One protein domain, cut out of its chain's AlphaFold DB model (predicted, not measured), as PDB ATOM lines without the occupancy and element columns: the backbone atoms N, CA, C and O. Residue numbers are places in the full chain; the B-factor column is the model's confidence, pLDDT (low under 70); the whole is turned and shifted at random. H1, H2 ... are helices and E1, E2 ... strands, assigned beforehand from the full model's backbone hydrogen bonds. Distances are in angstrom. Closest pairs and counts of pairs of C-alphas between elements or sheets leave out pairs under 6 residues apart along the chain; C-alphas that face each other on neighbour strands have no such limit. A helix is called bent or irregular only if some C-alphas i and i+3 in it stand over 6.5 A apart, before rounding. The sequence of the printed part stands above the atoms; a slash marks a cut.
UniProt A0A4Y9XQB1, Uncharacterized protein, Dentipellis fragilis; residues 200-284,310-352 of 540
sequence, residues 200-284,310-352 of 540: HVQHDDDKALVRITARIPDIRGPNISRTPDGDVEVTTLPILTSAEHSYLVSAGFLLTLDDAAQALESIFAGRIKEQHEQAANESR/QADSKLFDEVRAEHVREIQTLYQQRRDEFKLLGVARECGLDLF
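This is residues 200 to 284 and 310 to 352 of the 540 residues of an uncharacterized protein of Dentipellis fragilis (UniProt A0A4Y9XQB1). Helices H2 and H3a lie side by side as a rod, with a small three-strand sheet along one side; residues 276 to 284 of H2 stick out at one end, H3b makes the other. The 128 printed residues, mostly helix, run E1, E2, E3, H1, H2, H3; E1 E2 E3 is a meander, each strand antiparallel to the one before. It is loose, radius of gyration of the C-alphas 18.3 A, spanning 70 by 26 by 18 A.

Look first at E2, residues 207 to 214: it forms hairpins with E1, residues 200 to 204, where N 202 and O 209 are 2.9 A apart, and E3, residues 232 to 236, where N 214 and O 232 are 2.8 A apart. H3, residues 310 to 347, one helix by its hydrogen bonds, is bent, C-alphas 333 and 336 being 6.9 A apart; arm H3a, residues 310 to 333, lies over E3, closest C-alphas Val 234 and Arg 320, 6.3 A. H2, residues 253 to 284, only grazes the sheet; its residues 257 to 272 touch H3a, opposite ways at a shallow tilt of 25 degrees, closest C-alphas Phe 268 and Val 319, 6.9 A. H1, residues 242 to 250, lies over E2 on the same face as H3a; arm H3b, residues 336 to 347, is close to H1 but not clearly touching, closest C-alphas Glu 244 and Phe 338, 6.4 A. In H1, H2, H3a and H3b every O i to N i+4 pair is within hydrogen-bond range.

Find C-alpha 200 at (326.105, 354.646, 458.557), where E1 begins; E2 measures 23.3 A. H2 runs 46.3 A to C-alpha 284 at (323.870, 316.472, 479.929); H3a runs 34.6 A, and H3b ends at C-alpha 347, (326.021, 384.824, 465.918).

C-alphas 284 and 348 are farthest apart, 69.8 A. Residues 285 to 309 are cut out, C-alphas 284 and 310 being 22.6 A apart; the link E2 to E3 is long. pLDDT is under 70 at residues 217 to 218, 220 to 224 and 283 to 284.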
ATOM      1  N   HIS A 200     326.322 354.242 459.943       87.50
ATOM      2  CA  HIS A 200     326.105 354.646 458.557       87.50
ATOM      3  C   HIS A 200     325.442 356.022 458.512       87.50
ATOM      4  O   HIS A 200     324.390 356.233 459.120       87.50
ATOM      5  N   VAL A 201     326.021 356.945 457.747       88.50
ATOM      6  CA  VAL A 201     325.462 358.283 457.524       88.50
ATOM      7  C   VAL A 201     324.900 358.361 456.111       88.50
ATOM      8  O   VAL A 201     325.606 358.095 455.141       88.50
ATOM      9  N   GLN A 202     323.632 358.747 455.990       89.31
ATOM     10  CA  GLN A 202     322.998 359.094 454.721       89.31
ATOM     11  C   GLN A 202     322.720 360.602 454.701       89.31
ATOM     12  O   GLN A 202     321.994 361.103 455.558       89.31
ATOM     13  N   HIS A 203     323.280 361.313 453.724       88.19
ATOM     14  CA  HIS A 203     323.012 362.737 453.503       88.19
ATOM     15  C   HIS A 203     321.843 362.950 452.531       88.19
ATOM     16  O   HIS A 203     321.666 362.169 451.596       88.19
ATOM     17  N   ASP A 204     321.059 363.999 452.782       88.19
ATOM     18  CA  ASP A 204     319.882 364.412 452.006       88.19
ATOM     19  C   ASP A 204     319.757 365.947 452.109       88.19
ATOM     20  O   ASP A 204     319.272 366.479 453.110       88.19
ATOM     21  N   ASP A 205     320.307 366.662 451.122       84.62
ATOM     22  CA  ASP A 205     320.573 368.111 451.152       84.62
ATOM     23  C   ASP A 205     321.226 368.577 452.480       84.62
ATOM     24  O   ASP A 205     322.279 368.076 452.878       84.62
ATOM     25  N   ASP A 206     320.602 369.520 453.197       86.81
ATOM     26  CA  ASP A 206     321.057 370.062 454.488       86.81
ATOM     27  C   ASP A 206     320.949 369.073 455.671       86.81
ATOM     28  O   ASP A 206     321.230 369.451 456.814       86.81
ATOM     29  N   LYS A 207     320.514 367.826 455.444       88.69
ATOM     30  CA  LYS A 207     320.219 366.843 456.499       88.69
ATOM     31  C   LYS A 207     321.164 365.646 456.477       88.69
ATOM     32  O   LYS A 207     321.683 365.237 455.439       88.69
ATOM     33  N   ALA A 208     321.334 365.043 457.649       88.19
ATOM     34  CA  ALA A 208     322.032 363.782 457.842       88.19
ATOM     35  C   ALA A 208     321.168 362.817 458.666       88.19
ATOM     36  O   ALA A 208     320.703 363.140 459.763       88.19
ATOM     37  N   LEU A 209     320.971 361.612 458.139       89.75
ATOM     38  CA  LEU A 209     320.330 360.494 458.817       89.75
ATOM     39  C   LEU A 209     321.415 359.510 459.265       89.75
ATOM     40  O   LEU A 209     322.051 358.865 458.430       89.75
ATOM     41  N   VAL A 210     321.617 359.390 460.576       88.69
ATOM     42  CA  VAL A 210     322.614 358.484 461.164       88.69
ATOM     43  C   VAL A 210     321.921 357.207 461.633       88.69
ATOM     44  O   VAL A 210     321.090 357.248 462.542       88.69
ATOM     45  N   ARG A 211     322.264 356.072 461.019       89.75
ATOM     46  CA  ARG A 211     321.784 354.734 461.397       89.75
ATOM     47  C   ARG A 211     322.900 353.956 462.080       89.75
ATOM     48  O   ARG A 211     324.040 354.008 461.630       89.75
ATOM     49  N   ILE A 212     322.565 353.217 463.131       89.19
ATOM     50  CA  ILE A 212     323.487 352.350 463.868       89.19
ATOM     51  C   ILE A 212     323.034 350.903 463.675       89.19
ATOM     52  O   ILE A 212     321.898 350.546 464.003       89.19
ATOM     53  N   THR A 213     323.913 350.076 463.120       89.38
ATOM     54  CA  THR A 213     323.690 348.643 462.885       89.38
ATOM     55  C   THR A 213     324.480 347.781 463.874       89.38
ATOM     56  O   THR A 213     325.255 348.287 464.678       89.38
ATOM     57  N   ALA A 214     324.254 346.470 463.858       84.81
ATOM     58  CA  ALA A 214     325.079 345.493 464.556       84.81
ATOM     59  C   ALA A 214     325.162 344.190 463.754       84.81
ATOM     60  O   ALA A 214     324.164 343.697 463.212       84.81
ATOM     61  N   ARG A 215     326.361 343.609 463.716       83.12
ATOM     62  CA  ARG A 215     326.643 342.312 463.093       83.12
ATOM     63  C   ARG A 215     326.153 341.186 463.984       83.12
ATOM     64  O   ARG A 215     326.863 340.761 464.894       83.12
ATOM     65  N   ILE A 216     324.954 340.676 463.716       77.19
ATOM     66  CA  ILE A 216     324.399 339.583 464.514       77.19
ATOM     67  C   ILE A 216     323.991 338.403 463.617       77.19
ATOM     68  O   ILE A 216     323.046 338.521 462.821       77.19
ATOM     69  N   PRO A 217     324.709 337.264 463.700       67.88
ATOM     70  CA  PRO A 217     324.377 336.082 462.920       67.88
ATOM     71  C   PRO A 217     323.038 335.482 463.366       67.88
ATOM     72  O   PRO A 217     322.591 335.655 464.495       67.88
ATOM     73  N   ASP A 218     322.403 334.786 462.427       69.00
ATOM     74  CA  ASP A 218     321.320 333.812 462.614       69.00
ATOM     75  C   ASP A 218     320.001 334.212 463.304       69.00
ATOM     76  O   ASP A 218     319.020 333.495 463.097       69.00
ATOM     77  N   ILE A 219     319.868 335.364 463.984       70.12
ATOM     78  CA  ILE A 219     318.550 335.786 464.502       70.12
ATOM     79  C   ILE A 219     317.564 335.968 463.338       70.12
ATOM     80  O   ILE A 219     317.807 336.733 462.393       70.12
ATOM     81  N   ARG A 220     316.410 335.304 463.433       66.00
ATOM     82  CA  ARG A 220     315.271 335.468 462.526       66.00
ATOM     83  C   ARG A 220     314.039 335.833 463.344       66.00
ATOM     84  O   ARG A 220     313.590 335.047 464.167       66.00
ATOM     85  N   GLY A 221     313.477 337.008 463.083       65.75
ATOM     86  CA  GLY A 221     312.278 337.505 463.750       65.75
ATOM     87  C   GLY A 221     311.523 338.490 462.853       65.75
ATOM     88  O   GLY A 221     312.146 339.142 462.013       65.75
ATOM     89  N   PRO A 222     310.191 338.618 463.000       61.12
ATOM     90  CA  PRO A 222     309.359 339.444 462.116       61.12
ATOM     91  C   PRO A 222     309.616 340.955 462.252       61.12
ATOM     92  O   PRO A 222     309.244 341.712 461.363       61.12
ATOM     93  N   ASN A 223     310.262 341.386 463.341       66.56
ATOM     94  CA  ASN A 223     310.502 342.794 463.680       66.56
ATOM     95  C   ASN A 223     311.939 343.266 463.363       66.56
ATOM     96  O   ASN A 223     312.339 344.354 463.780       66.56
ATOM     97  N   ILE A 224     312.740 342.437 462.684       69.56
ATOM     98  CA  ILE A 224     314.176 342.664 462.482       69.56
ATOM     99  C   ILE A 224     314.419 343.249 461.085       69.56
ATOM    100  O   ILE A 224     314.474 342.513 460.097       69.56
ATOM    101  N   SER A 225     314.604 344.571 460.995       73.38
ATOM    102  CA  SER A 225     315.149 345.203 459.789       73.38
ATOM    103  C   SER A 225     316.626 344.819 459.630       73.38
ATOM    104  O   SER A 225     317.463 345.130 460.480       73.38
ATOM    105  N   ARG A 226     316.946 344.128 458.530       77.00
ATOM    106  CA  ARG A 226     318.324 343.885 458.079       77.00
ATOM    107  C   ARG A 226     318.680 344.833 456.934       77.00
ATOM    108  O   ARG A 226     317.839 345.116 456.078       77.00
ATOM    109  N   THR A 227     319.923 345.300 456.907       73.94
ATOM    110  CA  THR A 227     320.504 346.035 455.777       73.94
ATOM    111  C   THR A 227     320.757 345.099 454.583       73.94
ATOM    112  O   THR A 227     320.733 343.875 454.748       73.94
ATOM    113  N   PRO A 228     321.036 345.631 453.374       71.56
ATOM    114  CA  PRO A 228     321.453 344.813 452.229       71.56
ATOM    115  C   PRO A 228     322.699 343.954 452.504       71.56
ATOM    116  O   PRO A 228     322.829 342.870 451.943       71.56
ATOM    117  N   ASP A 229     323.580 344.415 453.395       70.69
ATOM    118  CA  ASP A 229     324.788 343.715 453.843       70.69
ATOM    119  C   ASP A 229     324.527 342.586 454.856       70.69
ATOM    120  O   ASP A 229     325.436 341.812 455.160       70.69
ATOM    121  N   GLY A 230     323.291 342.472 455.359       74.62
ATOM    122  CA  GLY A 230     322.843 341.450 456.305       74.62
ATOM    123  C   GLY A 230     322.849 341.876 457.777       74.62
ATOM    124  O   GLY A 230     322.268 341.160 458.597       74.62
ATOM    125  N   ASP A 231     323.444 343.024 458.104       83.56
ATOM    126  CA  ASP A 231     323.547 343.569 459.464       83.56
ATOM    127  C   ASP A 231     322.180 344.046 459.988       83.56
ATOM    128  O   ASP A 231     321.316 344.465 459.218       83.56
ATOM    129  N   VAL A 232     321.950 343.971 461.301       82.56
ATOM    130  CA  VAL A 232     320.664 344.333 461.925       82.56
ATOM    131  C   VAL A 232     320.656 345.811 462.306       82.56
ATOM    132  O   VAL A 232     321.614 346.297 462.895       82.56
ATOM    133  N   GLU A 233     319.572 346.535 462.030       84.75
ATOM    134  CA  GLU A 233     319.406 347.917 462.498       84.75
ATOM    135  C   GLU A 233     319.140 347.953 464.015       84.75
ATOM    136  O   GLU A 233     318.079 347.540 464.491       84.75
ATOM    137  N   VAL A 234     320.083 348.487 464.794       83.44
ATOM    138  CA  VAL A 234     319.907 348.696 466.239       83.44
ATOM    139  C   VAL A 234     318.969 349.875 466.452       83.44
ATOM    140  O   VAL A 234     317.904 349.719 467.058       83.44
ATOM    141  N   THR A 235     319.339 351.044 465.924       86.88
ATOM    142  CA  THR A 235     318.573 352.286 466.048       86.88
ATOM    143  C   THR A 235     318.978 353.308 464.987       86.88
ATOM    144  O   THR A 235     320.022 353.184 464.353       86.88
ATOM    145  N   THR A 236     318.166 354.348 464.833       87.12
ATOM    146  CA  THR A 236     318.427 355.486 463.949       87.12
ATOM    147  C   THR A 236     318.252 356.765 464.771       87.12
ATOM    148  O   THR A 236     317.261 356.905 465.491       87.12
ATOM    149  N   LEU A 237     319.230 357.676 464.713       85.81
ATOM    150  CA  LEU A 237     319.170 358.956 465.430       85.81
ATOM    151  C   LEU A 237     318.075 359.869 464.844       85.81
ATOM    152  O   LEU A 237     317.673 359.689 463.690       85.81
ATOM    153  N   PRO A 238     317.611 360.890 465.593       86.06
ATOM    154  CA  PRO A 238     316.847 361.988 465.009       86.06
ATOM    155  C   PRO A 238     317.572 362.584 463.794       86.06
ATOM    156  O   PRO A 238     318.801 362.619 463.760       86.06
ATOM    157  N   ILE A 239     316.812 363.054 462.803       87.94
ATOM    158  CA  ILE A 239     317.381 363.676 461.600       87.94
ATOM    159  C   ILE A 239     318.151 364.931 462.019       87.94
ATOM    160  O   ILE A 239     317.556 365.859 462.569       87.94
ATOM    161  N   LEU A 240     319.452 364.944 461.746       86.69
ATOM    162  CA  LEU A 240     320.360 366.037 462.080       86.69
ATOM    163  C   LEU A 240     320.433 367.031 460.923       86.69
ATOM    164  O   LEU A 240     320.281 366.648 459.761       86.69
ATOM    165  N   THR A 241     320.755 368.286 461.212       86.50
ATOM    166  CA  THR A 241     321.310 369.194 460.202       86.50
ATOM    167  C   THR A 241     322.770 368.846 459.894       86.50
ATOM    168  O   THR A 241     323.477 368.247 460.707       86.50
ATOM    169  N   SER A 242     323.262 369.279 458.733       84.75
ATOM    170  CA  SER A 242     324.669 369.146 458.329       84.75
ATOM    171  C   SER A 242     325.646 369.735 459.369       84.75
ATOM    172  O   SER A 242     326.704 369.162 459.629       84.75
ATOM    173  N   ALA A 243     325.256 370.823 460.050       80.56
ATOM    174  CA  ALA A 243     326.045 371.438 461.119       80.56
ATOM    175  C   ALA A 243     326.106 370.567 462.389       80.56
ATOM    176  O   ALA A 243     327.195 370.313 462.900       80.56
ATOM    177  N   GLU A 244     324.966 370.063 462.873       85.12
ATOM    178  CA  GLU A 244     324.914 369.150 464.030       85.12
ATOM    179  C   GLU A 244     325.661 367.840 463.743       85.12
ATOM    180  O   GLU A 244     326.368 367.324 464.605       85.12
ATOM    181  N   HIS A 245     325.572 367.330 462.512       87.62
ATOM    182  CA  HIS A 245     326.350 366.175 462.075       87.62
ATOM    183  C   HIS A 245     327.864 366.451 462.089       87.62
ATOM    184  O   HIS A 245     328.616 365.673 462.673       87.62
ATOM    185  N   SER A 246     328.315 367.568 461.508       83.38
ATOM    186  CA  SER A 246     329.731 367.977 461.524       83.38
ATOM    187  C   SER A 246     330.268 368.155 462.954       83.38
ATOM    188  O   SER A 246     331.386 367.734 463.273       83.38
ATOM    189  N   TYR A 247     329.436 368.683 463.857       84.19
ATOM    190  CA  TYR A 247     329.730 368.726 465.285       84.19
ATOM    191  C   TYR A 247     329.891 367.321 465.894       84.19
ATOM    192  O   TYR A 247     330.889 367.060 466.559       84.19
ATOM    193  N   LEU A 248     328.972 366.378 465.643       84.56
ATOM    194  CA  LEU A 248     329.095 365.010 466.174       84.56
ATOM    195  C   LEU A 248     330.308 364.250 465.613       84.56
ATOM    196  O   LEU A 248     330.912 363.453 466.334       84.56
ATOM    197  N   VAL A 249     330.685 364.498 464.355       85.50
ATOM    198  CA  VAL A 249     331.920 363.966 463.754       85.50
ATOM    199  C   VAL A 249     333.148 364.527 464.474       85.50
ATOM    200  O   VAL A 249     333.975 363.754 464.956       85.50
ATOM    201  N   SER A 250     333.257 365.852 464.600       78.81
ATOM    202  CA  SER A 250     334.411 366.503 465.246       78.81
ATOM    203  C   SER A 250     334.507 366.215 466.750       78.81
ATOM    204  O   SER A 250     335.606 366.047 467.269       78.81
ATOM    205  N   ALA A 251     333.378 366.040 467.441       77.69
ATOM    206  CA  ALA A 251     333.319 365.610 468.840       77.69
ATOM    207  C   ALA A 251     333.651 364.117 469.061       77.69
ATOM    208  O   ALA A 251     333.581 363.641 470.196       77.69
ATOM    209  N   GLY A 252     333.958 363.358 467.998       81.81
ATOM    210  CA  GLY A 252     334.244 361.921 468.051       81.81
ATOM    211  C   GLY A 252     333.031 361.041 468.378       81.81
ATOM    212  O   GLY A 252     333.178 359.834 468.548       81.81
ATOM    213  N   PHE A 253     331.825 361.610 468.445       86.19
ATOM    214  CA  PHE A 253     330.620 360.925 468.919       86.19
ATOM    215  C   PHE A 253     330.228 359.739 468.031       86.19
ATOM    216  O   PHE A 253     329.786 358.713 468.541       86.19
ATOM    217  N   LEU A 254     330.445 359.833 466.713       85.88
ATOM    218  CA  LEU A 254     330.196 358.704 465.809       85.88
ATOM    219  C   LEU A 254     331.147 357.519 466.060       85.88
ATOM    220  O   LEU A 254     330.748 356.383 465.831       85.88
ATOM    221  N   LEU A 255     332.359 357.753 466.579       85.88
ATOM    222  CA  LEU A 255     333.260 356.673 467.001       85.88
ATOM    223  C   LEU A 255     332.743 356.019 468.287       85.88
ATOM    224  O   LEU A 255     332.639 354.800 468.347       85.88
ATOM    225  N   THR A 256     332.297 356.822 469.263       85.12
ATOM    226  CA  THR A 256     331.658 356.319 470.495       85.12
ATOM    227  C   THR A 256     330.411 355.471 470.201       85.12
ATOM    228  O   THR A 256     330.134 354.515 470.921       85.12
ATOM    229  N   LEU A 257     329.670 355.783 469.133       86.56
ATOM    230  CA  LEU A 257     328.541 354.970 468.673       86.56
ATOM    231  C   LEU A 257     328.965 353.658 467.988       86.56
ATOM    232  O   LEU A 257     328.251 352.667 468.130       86.56
ATOM    233  N   ASP A 258     330.101 353.617 467.282       86.19
ATOM    234  CA  ASP A 258     330.639 352.364 466.721       86.19
ATOM    235  C   ASP A 258     331.182 351.452 467.831       86.19
ATOM    236  O   ASP A 258     330.889 350.257 467.845       86.19
ATOM    237  N   ASP A 259     331.874 352.033 468.819       85.19
ATOM    238  CA  ASP A 259     332.319 351.341 470.034       85.19
ATOM    239  C   ASP A 259     331.127 350.750 470.810       85.19
ATOM    240  O   ASP A 259     331.159 349.578 471.190       85.19
ATOM    241  N   ALA A 260     330.044 351.516 470.994       82.75
ATOM    242  CA  ALA A 260     328.816 351.043 471.644       82.75
ATOM    243  C   ALA A 260     328.094 349.948 470.830       82.75
ATOM    244  O   ALA A 260     327.585 348.980 471.399       82.75
ATOM    245  N   ALA A 261     328.085 350.043 469.497       85.00
ATOM    246  CA  ALA A 261     327.553 348.989 468.635       85.00
ATOM    247  C   ALA A 261     328.402 347.703 468.702       85.00
ATOM    248  O   ALA A 261     327.860 346.599 468.767       85.00
ATOM    249  N   GLN A 262     329.731 347.825 468.770       86.44
ATOM    250  CA  GLN A 262     330.637 346.692 468.974       86.44
ATOM    251  C   GLN A 262     330.523 346.092 470.389       86.44
ATOM    252  O   GLN A 262     330.672 344.877 470.559       86.44
ATOM    253  N   ALA A 263     330.222 346.908 471.403       83.94
ATOM    254  CA  ALA A 263     329.887 346.429 472.741       83.94
ATOM    255  C   ALA A 263     328.596 345.593 472.720       83.94
ATOM    256  O   ALA A 263     328.598 344.484 473.258       83.94
ATOM    257  N   LEU A 264     327.553 346.041 472.006       82.50
ATOM    258  CA  LEU A 264     326.322 345.270 471.791       82.50
ATOM    259  C   LEU A 264     326.609 343.918 471.127       82.50
ATOM    260  O   LEU A 264     326.188 342.889 471.654       82.50
ATOM    261  N   GLU A 265     327.349 343.907 470.009       85.56
ATOM    262  CA  GLU A 265     327.769 342.672 469.318       85.56
ATOM    263  C   GLU A 265     328.452 341.692 470.293       85.56
ATOM    264  O   GLU A 265     328.130 340.502 470.322       85.56
ATOM    265  N   SER A 266     329.346 342.208 471.142       85.69
ATOM    266  CA  SER A 266     330.124 341.422 472.109       85.69
ATOM    267  C   SER A 266     329.272 340.880 473.265       85.69
ATOM    268  O   SER A 266     329.373 339.701 473.610       85.69
ATOM    269  N   ILE A 267     328.408 341.717 473.851       84.75
ATOM    270  CA  ILE A 267     327.497 341.345 474.945       84.75
ATOM    271  C   ILE A 267     326.490 340.304 474.458       84.75
ATOM    272  O   ILE A 267     326.248 339.308 475.143       84.75
ATOM    273  N   PHE A 268     325.924 340.499 473.266       82.75
ATOM    274  CA  PHE A 268     324.939 339.582 472.709       82.75
ATOM    275  C   PHE A 268     325.549 338.218 472.358       82.75
ATOM    276  O   PHE A 268     324.993 337.187 472.739       82.75
ATOM    277  N   ALA A 269     326.729 338.193 471.725       83.69
ATOM    278  CA  ALA A 269     327.465 336.953 471.472       83.69
ATOM    279  C   ALA A 269     327.823 336.207 472.775       83.69
ATOM    280  O   ALA A 269     327.755 334.977 472.821       83.69
ATOM    281  N   GLY A 270     328.144 336.943 473.846       84.50
ATOM    282  CA  GLY A 270     328.324 336.397 475.192       84.50
ATOM    283  C   GLY A 270     327.057 335.725 475.732       84.50
ATOM    284  O   GLY A 270     327.087 334.533 476.040       84.50
ATOM    285  N   ARG A 271     325.928 336.451 475.780       83.38
ATOM    286  CA  ARG A 271     324.655 335.918 476.307       83.38
ATOM    287  C   ARG A 271     324.135 334.719 475.487       83.38
ATOM    288  O   ARG A 271     323.698 333.741 476.090       83.38
ATOM    289  N   ILE A 272     324.251 334.724 474.150       82.69
ATOM    290  CA  ILE A 272     323.917 333.550 473.308       82.69
ATOM    291  C   ILE A 272     324.780 332.337 473.675       82.69
ATOM    292  O   ILE A 272     324.263 331.230 473.847       82.69
ATOM    293  N   LYS A 273     326.097 332.530 473.823       84.81
ATOM    294  CA  LYS A 273     327.013 331.441 474.171       84.81
ATOM    295  C   LYS A 273     326.655 330.838 475.532       84.81
ATOM    296  O   LYS A 273     326.580 329.617 475.646       84.81
ATOM    297  N   GLU A 274     326.394 331.674 476.534       84.25
ATOM    298  CA  GLU A 274     325.958 331.224 477.861       84.25
ATOM    299  C   GLU A 274     324.633 330.454 477.799       84.25
ATOM    300  O   GLU A 274     324.521 329.392 478.412       84.25
ATOM    301  N   GLN A 275     323.654 330.921 477.017       80.81
ATOM    302  CA  GLN A 275     322.362 330.251 476.846       80.81
ATOM    303  C   GLN A 275     322.512 328.863 476.194       80.81
ATOM    304  O   GLN A 275     321.927 327.883 476.666       80.81
ATOM    305  N   HIS A 276     323.337 328.737 475.147       79.38
ATOM    306  CA  HIS A 276     323.631 327.444 474.522       79.38
ATOM    307  C   HIS A 276     324.445 326.515 475.438       79.38
ATOM    308  O   HIS A 276     324.169 325.313 475.485       79.38
ATOM    309  N   GLU A 277     325.415 327.033 476.198       83.69
ATOM    310  CA  GLU A 277     326.164 326.238 477.180       83.69
ATOM    311  C   GLU A 277     325.270 325.771 478.339       83.69
ATOM    312  O   GLU A 277     325.398 324.627 478.781       83.69
ATOM    313  N   GLN A 278     324.320 326.589 478.801       79.69
ATOM    314  CA  GLN A 278     323.313 326.186 479.788       79.69
ATOM    315  C   GLN A 278     322.427 325.061 479.238       79.69
ATOM    316  O   GLN A 278     322.386 323.988 479.842       79.69
ATOM    317  N   ALA A 279     321.829 325.229 478.054       77.44
ATOM    318  CA  ALA A 279     321.002 324.197 477.419       77.44
ATOM    319  C   ALA A 279     321.769 322.878 477.175       77.44
ATOM    320  O   ALA A 279     321.250 321.785 477.421       77.44
ATOM    321  N   ALA A 280     323.040 322.953 476.759       77.81
ATOM    322  CA  ALA A 280     323.898 321.779 476.598       77.81
ATOM    323  C   ALA A 280     324.223 321.091 477.938       77.81
ATOM    324  O   ALA A 280     324.291 319.861 478.008       77.81
ATOM    325  N   ASN A 281     324.404 321.858 479.017       79.06
ATOM    326  CA  ASN A 281     324.641 321.319 480.355       79.06
ATOM    327  C   ASN A 281     323.370 320.738 480.995       79.06
ATOM    328  O   ASN A 281     323.460 319.726 481.690       79.06
ATOM    329  N   GLU A 282     322.190 321.298 480.727       73.75
ATOM    330  CA  GLU A 282     320.905 320.706 481.118       73.75
ATOM    331  C   GLU A 282     320.634 319.404 480.359       73.75
ATOM    332  O   GLU A 282     320.320 318.390 480.982       73.75
ATOM    333  N   SER A 283     320.880 319.376 479.045       68.81
ATOM    334  CA  SER A 283     320.814 318.154 478.232       68.81
ATOM    335  C   SER A 283     321.736 317.045 478.767       68.81
ATOM    336  O   SER A 283     321.343 315.881 478.816       68.81
ATOM    337  N   ARG A 284     322.931 317.401 479.264       67.56
ATOM    338  CA  ARG A 284     323.870 316.472 479.929       67.56
ATOM    339  C   ARG A 284     323.481 316.087 481.363       67.56
ATOM    340  O   ARG A 284     323.968 315.073 481.857       67.56
ATOM    341  N   GLN A 310     313.157 331.982 468.813       76.25
ATOM    342  CA  GLN A 310     312.268 332.887 469.546       76.25
ATOM    343  C   GLN A 310     312.893 333.361 470.869       76.25
ATOM    344  O   GLN A 310     312.701 334.518 471.247       76.25
ATOM    345  N   ALA A 311     313.651 332.501 471.558       77.31
ATOM    346  CA  ALA A 311     314.422 332.890 472.738       77.31
ATOM    347  C   ALA A 311     315.519 333.903 472.368       77.31
ATOM    348  O   ALA A 311     315.575 334.983 472.955       77.31
ATOM    349  N   ASP A 312     316.300 333.609 471.327       78.56
ATOM    350  CA  ASP A 312     317.402 334.445 470.841       78.56
ATOM    351  C   ASP A 312     316.901 335.794 470.300       78.56
ATOM    352  O   ASP A 312     317.491 336.838 470.581       78.56
ATOM    353  N   SER A 313     315.759 335.813 469.595       78.56
ATOM    354  CA  SER A 313     315.114 337.065 469.168       78.56
ATOM    355  C   SER A 313     314.633 337.907 470.352       78.56
ATOM    356  O   SER A 313     314.752 339.129 470.305       78.56
ATOM    357  N   LYS A 314     314.108 337.287 471.420       83.38
ATOM    358  CA  LYS A 314     313.674 338.013 472.624       83.38
ATOM    359  C   LYS A 314     314.871 338.570 473.403       83.38
ATOM    360  O   LYS A 314     314.829 339.716 473.842       83.38
ATOM    361  N   LEU A 315     315.932 337.774 473.546       82.19
ATOM    362  CA  LEU A 315     317.204 338.193 474.137       82.19
ATOM    363  C   LEU A 315     317.799 339.380 473.367       82.19
ATOM    364  O   LEU A 315     318.306 340.320 473.977       82.19
ATOM    365  N   PHE A 316     317.699 339.362 472.034       81.69
ATOM    366  CA  PHE A 316     318.151 340.470 471.201       81.69
ATOM    367  C   PHE A 316     317.315 341.727 471.421       81.69
ATOM    368  O   PHE A 316     317.895 342.779 471.660       81.69
ATOM    369  N   ASP A 317     315.981 341.639 471.394       83.19
ATOM    370  CA  ASP A 317     315.115 342.801 471.637       83.19
ATOM    371  C   ASP A 317     315.365 343.430 473.027       83.19
ATOM    372  O   ASP A 317     315.309 344.652 473.168       83.19
ATOM    373  N   GLU A 318     315.719 342.627 474.038       85.88
ATOM    374  CA  GLU A 318     316.109 343.099 475.375       85.88
ATOM    375  C   GLU A 318     317.460 343.844 475.369       85.88
ATOM    376  O   GLU A 318     317.522 345.004 475.780       85.88
ATOM    377  N   VAL A 319     318.524 343.224 474.839       82.25
ATOM    378  CA  VAL A 319     319.868 343.837 474.739       82.25
ATOM    379  C   VAL A 319     319.853 345.069 473.823       82.25
ATOM    380  O   VAL A 319     320.520 346.068 474.099       82.25
ATOM    381  N   ARG A 320     319.051 345.044 472.754       84.44
ATOM    382  CA  ARG A 320     318.797 346.188 471.873       84.44
ATOM    383  C   ARG A 320     318.116 347.317 472.638       84.44
ATOM    384  O   ARG A 320     318.569 348.451 472.542       84.44
ATOM    385  N   ALA A 321     317.063 347.040 473.409       84.94
ATOM    386  CA  ALA A 321     316.367 348.061 474.194       84.94
ATOM    387  C   ALA A 321     317.257 348.689 475.285       84.94
ATOM    388  O   ALA A 321     317.088 349.867 475.598       84.94
ATOM    389  N   GLU A 322     318.207 347.930 475.835       84.19
ATOM    390  CA  GLU A 322     319.246 348.410 476.755       84.19
ATOM    391  C   GLU A 322     320.156 349.450 476.066       84.19
ATOM    392  O   GLU A 322     320.153 350.622 476.452       84.19
ATOM    393  N   HIS A 323     320.814 349.084 474.961       81.81
ATOM    394  CA  HIS A 323     321.719 349.987 474.229       81.81
ATOM    395  C   HIS A 323     320.991 351.146 473.522       81.81
ATOM    396  O   HIS A 323     321.543 352.235 473.392       81.81
ATOM    397  N   VAL A 324     319.733 350.973 473.099       85.38
ATOM    398  CA  VAL A 324     318.906 352.074 472.562       85.38
ATOM    399  C   VAL A 324     318.734 353.182 473.604       85.38
ATOM    400  O   VAL A 324     318.808 354.357 473.248       85.38
ATOM    401  N   ARG A 325     318.548 352.838 474.887       84.62
ATOM    402  CA  ARG A 325     318.471 353.832 475.973       84.62
ATOM    403  C   ARG A 325     319.820 354.494 476.230       84.62
ATOM    404  O   ARG A 325     319.853 355.700 476.459       84.62
ATOM    405  N   GLU A 326     320.916 353.740 476.174       83.69
ATOM    406  CA  GLU A 326     322.273 354.282 476.321       83.69
ATOM    407  C   GLU A 326     322.588 355.291 475.206       83.69
ATOM    408  O   GLU A 326     322.905 356.444 475.492       83.69
ATOM    409  N   ILE A 327     322.373 354.915 473.942       82.00
ATOM    410  CA  ILE A 327     322.540 355.785 472.769       82.00
ATOM    411  C   ILE A 327     321.647 357.033 472.874       82.00
ATOM    412  O   ILE A 327     322.108 358.145 472.612       82.00
ATOM    413  N   GLN A 328     320.389 356.885 473.306       84.44
ATOM    414  CA  GLN A 328     319.493 358.023 473.547       84.44
ATOM    415  C   GLN A 328     319.974 358.922 474.694       84.44
ATOM    416  O   GLN A 328     319.855 360.141 474.591       84.44
ATOM    417  N   THR A 329     320.549 358.354 475.757       82.88
ATOM    418  CA  THR A 329     321.119 359.106 476.885       82.88
ATOM    419  C   THR A 329     322.350 359.894 476.445       82.88
ATOM    420  O   THR A 329     322.411 361.101 476.676       82.88
ATOM    421  N   LEU A 330     323.284 359.253 475.736       80.62
ATOM    422  CA  LEU A 330     324.473 359.888 475.162       80.62
ATOM    423  C   LEU A 330     324.088 361.018 474.190       80.62
ATOM    424  O   LEU A 330     324.625 362.121 474.273       80.62
ATOM    425  N   TYR A 331     323.103 360.792 473.317       83.25
ATOM    426  CA  TYR A 331     322.582 361.822 472.413       83.25
ATOM    427  C   TYR A 331     321.906 362.983 473.166       83.25
ATOM    428  O   TYR A 331     322.116 364.152 472.844       83.25
ATOM    429  N   GLN A 332     321.114 362.688 474.200       82.19
ATOM    430  CA  GLN A 332     320.416 363.700 474.997       82.19
ATOM    431  C   GLN A 332     321.374 364.513 475.889       82.19
ATOM    432  O   GLN A 332     321.078 365.676 476.153       82.19
ATOM    433  N   GLN A 333     322.533 363.970 476.283       80.44
ATOM    434  CA  GLN A 333     323.626 364.737 476.903       80.44
ATOM    435  C   GLN A 333     324.234 365.757 475.923       80.44
ATOM    436  O   GLN A 333     324.463 366.905 476.294       80.44
ATOM    437  N   ARG A 334     324.420 365.374 474.650       80.31
ATOM    438  CA  ARG A 334     324.921 366.259 473.576       80.31
ATOM    439  C   ARG A 334     323.915 367.326 473.119       80.31
ATOM    440  O   ARG A 334     324.263 368.248 472.385       80.31
ATOM    441  N   ARG A 335     322.655 367.249 473.557       79.19
ATOM    442  CA  ARG A 335     321.573 368.104 473.045       79.19
ATOM    443  C   ARG A 335     321.689 369.580 473.431       79.19
ATOM    444  O   ARG A 335     321.224 370.434 472.678       79.19
ATOM    445  N   ASP A 336     322.284 369.892 474.578       73.25
ATOM    446  CA  ASP A 336     322.495 371.286 474.983       73.25
ATOM    447  C   ASP A 336     323.679 371.932 474.237       73.25
ATOM    448  O   ASP A 336     323.655 373.134 473.971       73.25
ATOM    449  N   GLU A 337     324.635 371.129 473.759       82.50
ATOM    450  CA  GLU A 337     325.705 371.582 472.859       82.50
ATOM    451  C   GLU A 337     325.152 371.963 471.475       82.50
ATOM    452  O   GLU A 337     325.577 372.975 470.923       82.50
ATOM    453  N   PHE A 338     324.131 371.264 470.954       78.88
ATOM    454  CA  PHE A 338     323.443 371.679 469.717       78.88
ATOM    455  C   PHE A 338     322.748 373.044 469.839       78.88
ATOM    456  O   PHE A 338     322.753 373.820 468.884       78.88
ATOM    457  N   LYS A 339     322.179 373.379 471.008       80.88
ATOM    458  CA  LYS A 339     321.593 374.713 471.239       80.88
ATOM    459  C   LYS A 339     322.665 375.798 471.136       80.88
ATOM    460  O   LYS A 339     322.453 376.808 470.471       80.88
ATOM    461  N   LEU A 340     323.817 375.572 471.770       83.75
ATOM    462  CA  LEU A 340     324.942 376.507 471.729       83.75
ATOM    463  C   LEU A 340     325.587 376.586 470.339       83.75
ATOM    464  O   LEU A 340     325.983 377.675 469.937       83.75
ATOM    465  N   LEU A 341     325.625 375.485 469.582       84.50
ATOM    466  CA  LEU A 341     326.036 375.457 468.175       84.50
ATOM    467  C   LEU A 341     325.102 376.309 467.302       84.50
ATOM    468  O   LEU A 341     325.578 377.086 466.478       84.50
ATOM    469  N   GLY A 342     323.784 376.202 467.507       81.12
ATOM    470  CA  GLY A 342     322.787 377.041 466.838       81.12
ATOM    471  C   GLY A 342     323.006 378.527 467.128       81.12
ATOM    472  O   GLY A 342     323.212 379.306 466.199       81.12
ATOM    473  N   VAL A 343     323.072 378.899 468.412       83.06
ATOM    474  CA  VAL A 343     323.329 380.283 468.854       83.06
ATOM    475  C   VAL A 343     324.663 380.813 468.317       83.06
ATOM    476  O   VAL A 343     324.720 381.943 467.833       83.06
ATOM    477  N   ALA A 344     325.734 380.014 468.342       84.94
ATOM    478  CA  ALA A 344     327.033 380.394 467.788       84.94
ATOM    479  C   ALA A 344     326.960 380.649 466.274       84.94
ATOM    480  O   ALA A 344     327.441 381.680 465.799       84.94
ATOM    481  N   ARG A 345     326.292 379.767 465.521       84.06
ATOM    482  CA  ARG A 345     326.119 379.898 464.068       84.06
ATOM    483  C   ARG A 345     325.261 381.110 463.694       84.06
ATOM    484  O   ARG A 345     325.633 381.849 462.788       84.06
ATOM    485  N   GLU A 346     324.171 381.365 464.418       82.19
ATOM    486  CA  GLU A 346     323.361 382.588 464.280       82.19
ATOM    487  C   GLU A 346     324.180 383.848 464.596       82.19
ATOM    488  O   GLU A 346     324.069 384.862 463.902       82.19
ATOM    489  N   CYS A 347     325.071 383.768 465.589       80.00
ATOM    490  CA  CYS A 347     326.021 384.824 465.918       80.00
ATOM    491  C   CYS A 347     327.130 385.019 464.868       80.00
ATOM    492  O   CYS A 347     327.707 386.108 464.800       80.00
ATOM    493  N   GLY A 348     327.388 384.037 463.999       82.31
ATOM    494  CA  GLY A 348     328.499 384.046 463.039       82.31
ATOM    495  C   GLY A 348     329.840 383.650 463.666       82.31
ATOM    496  O   GLY A 348     330.868 384.240 463.338       82.31
ATOM    497  N   LEU A 349     329.820 382.705 464.608       82.19
ATOM    498  CA  LEU A 349     330.997 382.101 465.225       82.19
ATOM    499  C   LEU A 349     331.093 380.625 464.829       82.19
ATOM    500  O   LEU A 349     330.285 379.806 465.267       82.19
ATOM    501  N   ASP A 350     332.116 380.289 464.046       82.62
ATOM    502  CA  ASP A 350     332.497 378.903 463.782       82.62
ATOM    503  C   ASP A 350     333.245 378.358 465.008       82.62
ATOM    504  O   ASP A 350     334.401 378.706 465.252       82.62
ATOM    505  N   LEU A 351     332.554 377.552 465.818       82.38
ATOM    506  CA  LEU A 351     333.097 376.931 467.028       82.38
ATOM    507  C   LEU A 351     333.426 375.456 466.799       82.38
ATOM    508  O   LEU A 351     332.643 374.727 466.186       82.38
ATOM    509  N   PHE A 352     334.547 375.002 467.357       83.00
ATOM    510  CA  PHE A 352     334.939 373.596 467.322       83.00
ATOM    511  C   PHE A 352     334.275 372.790 468.450       83.00
ATOM    512  O   PHE A 352     333.610 373.327 469.345       83.00
TER     513      PHE A 352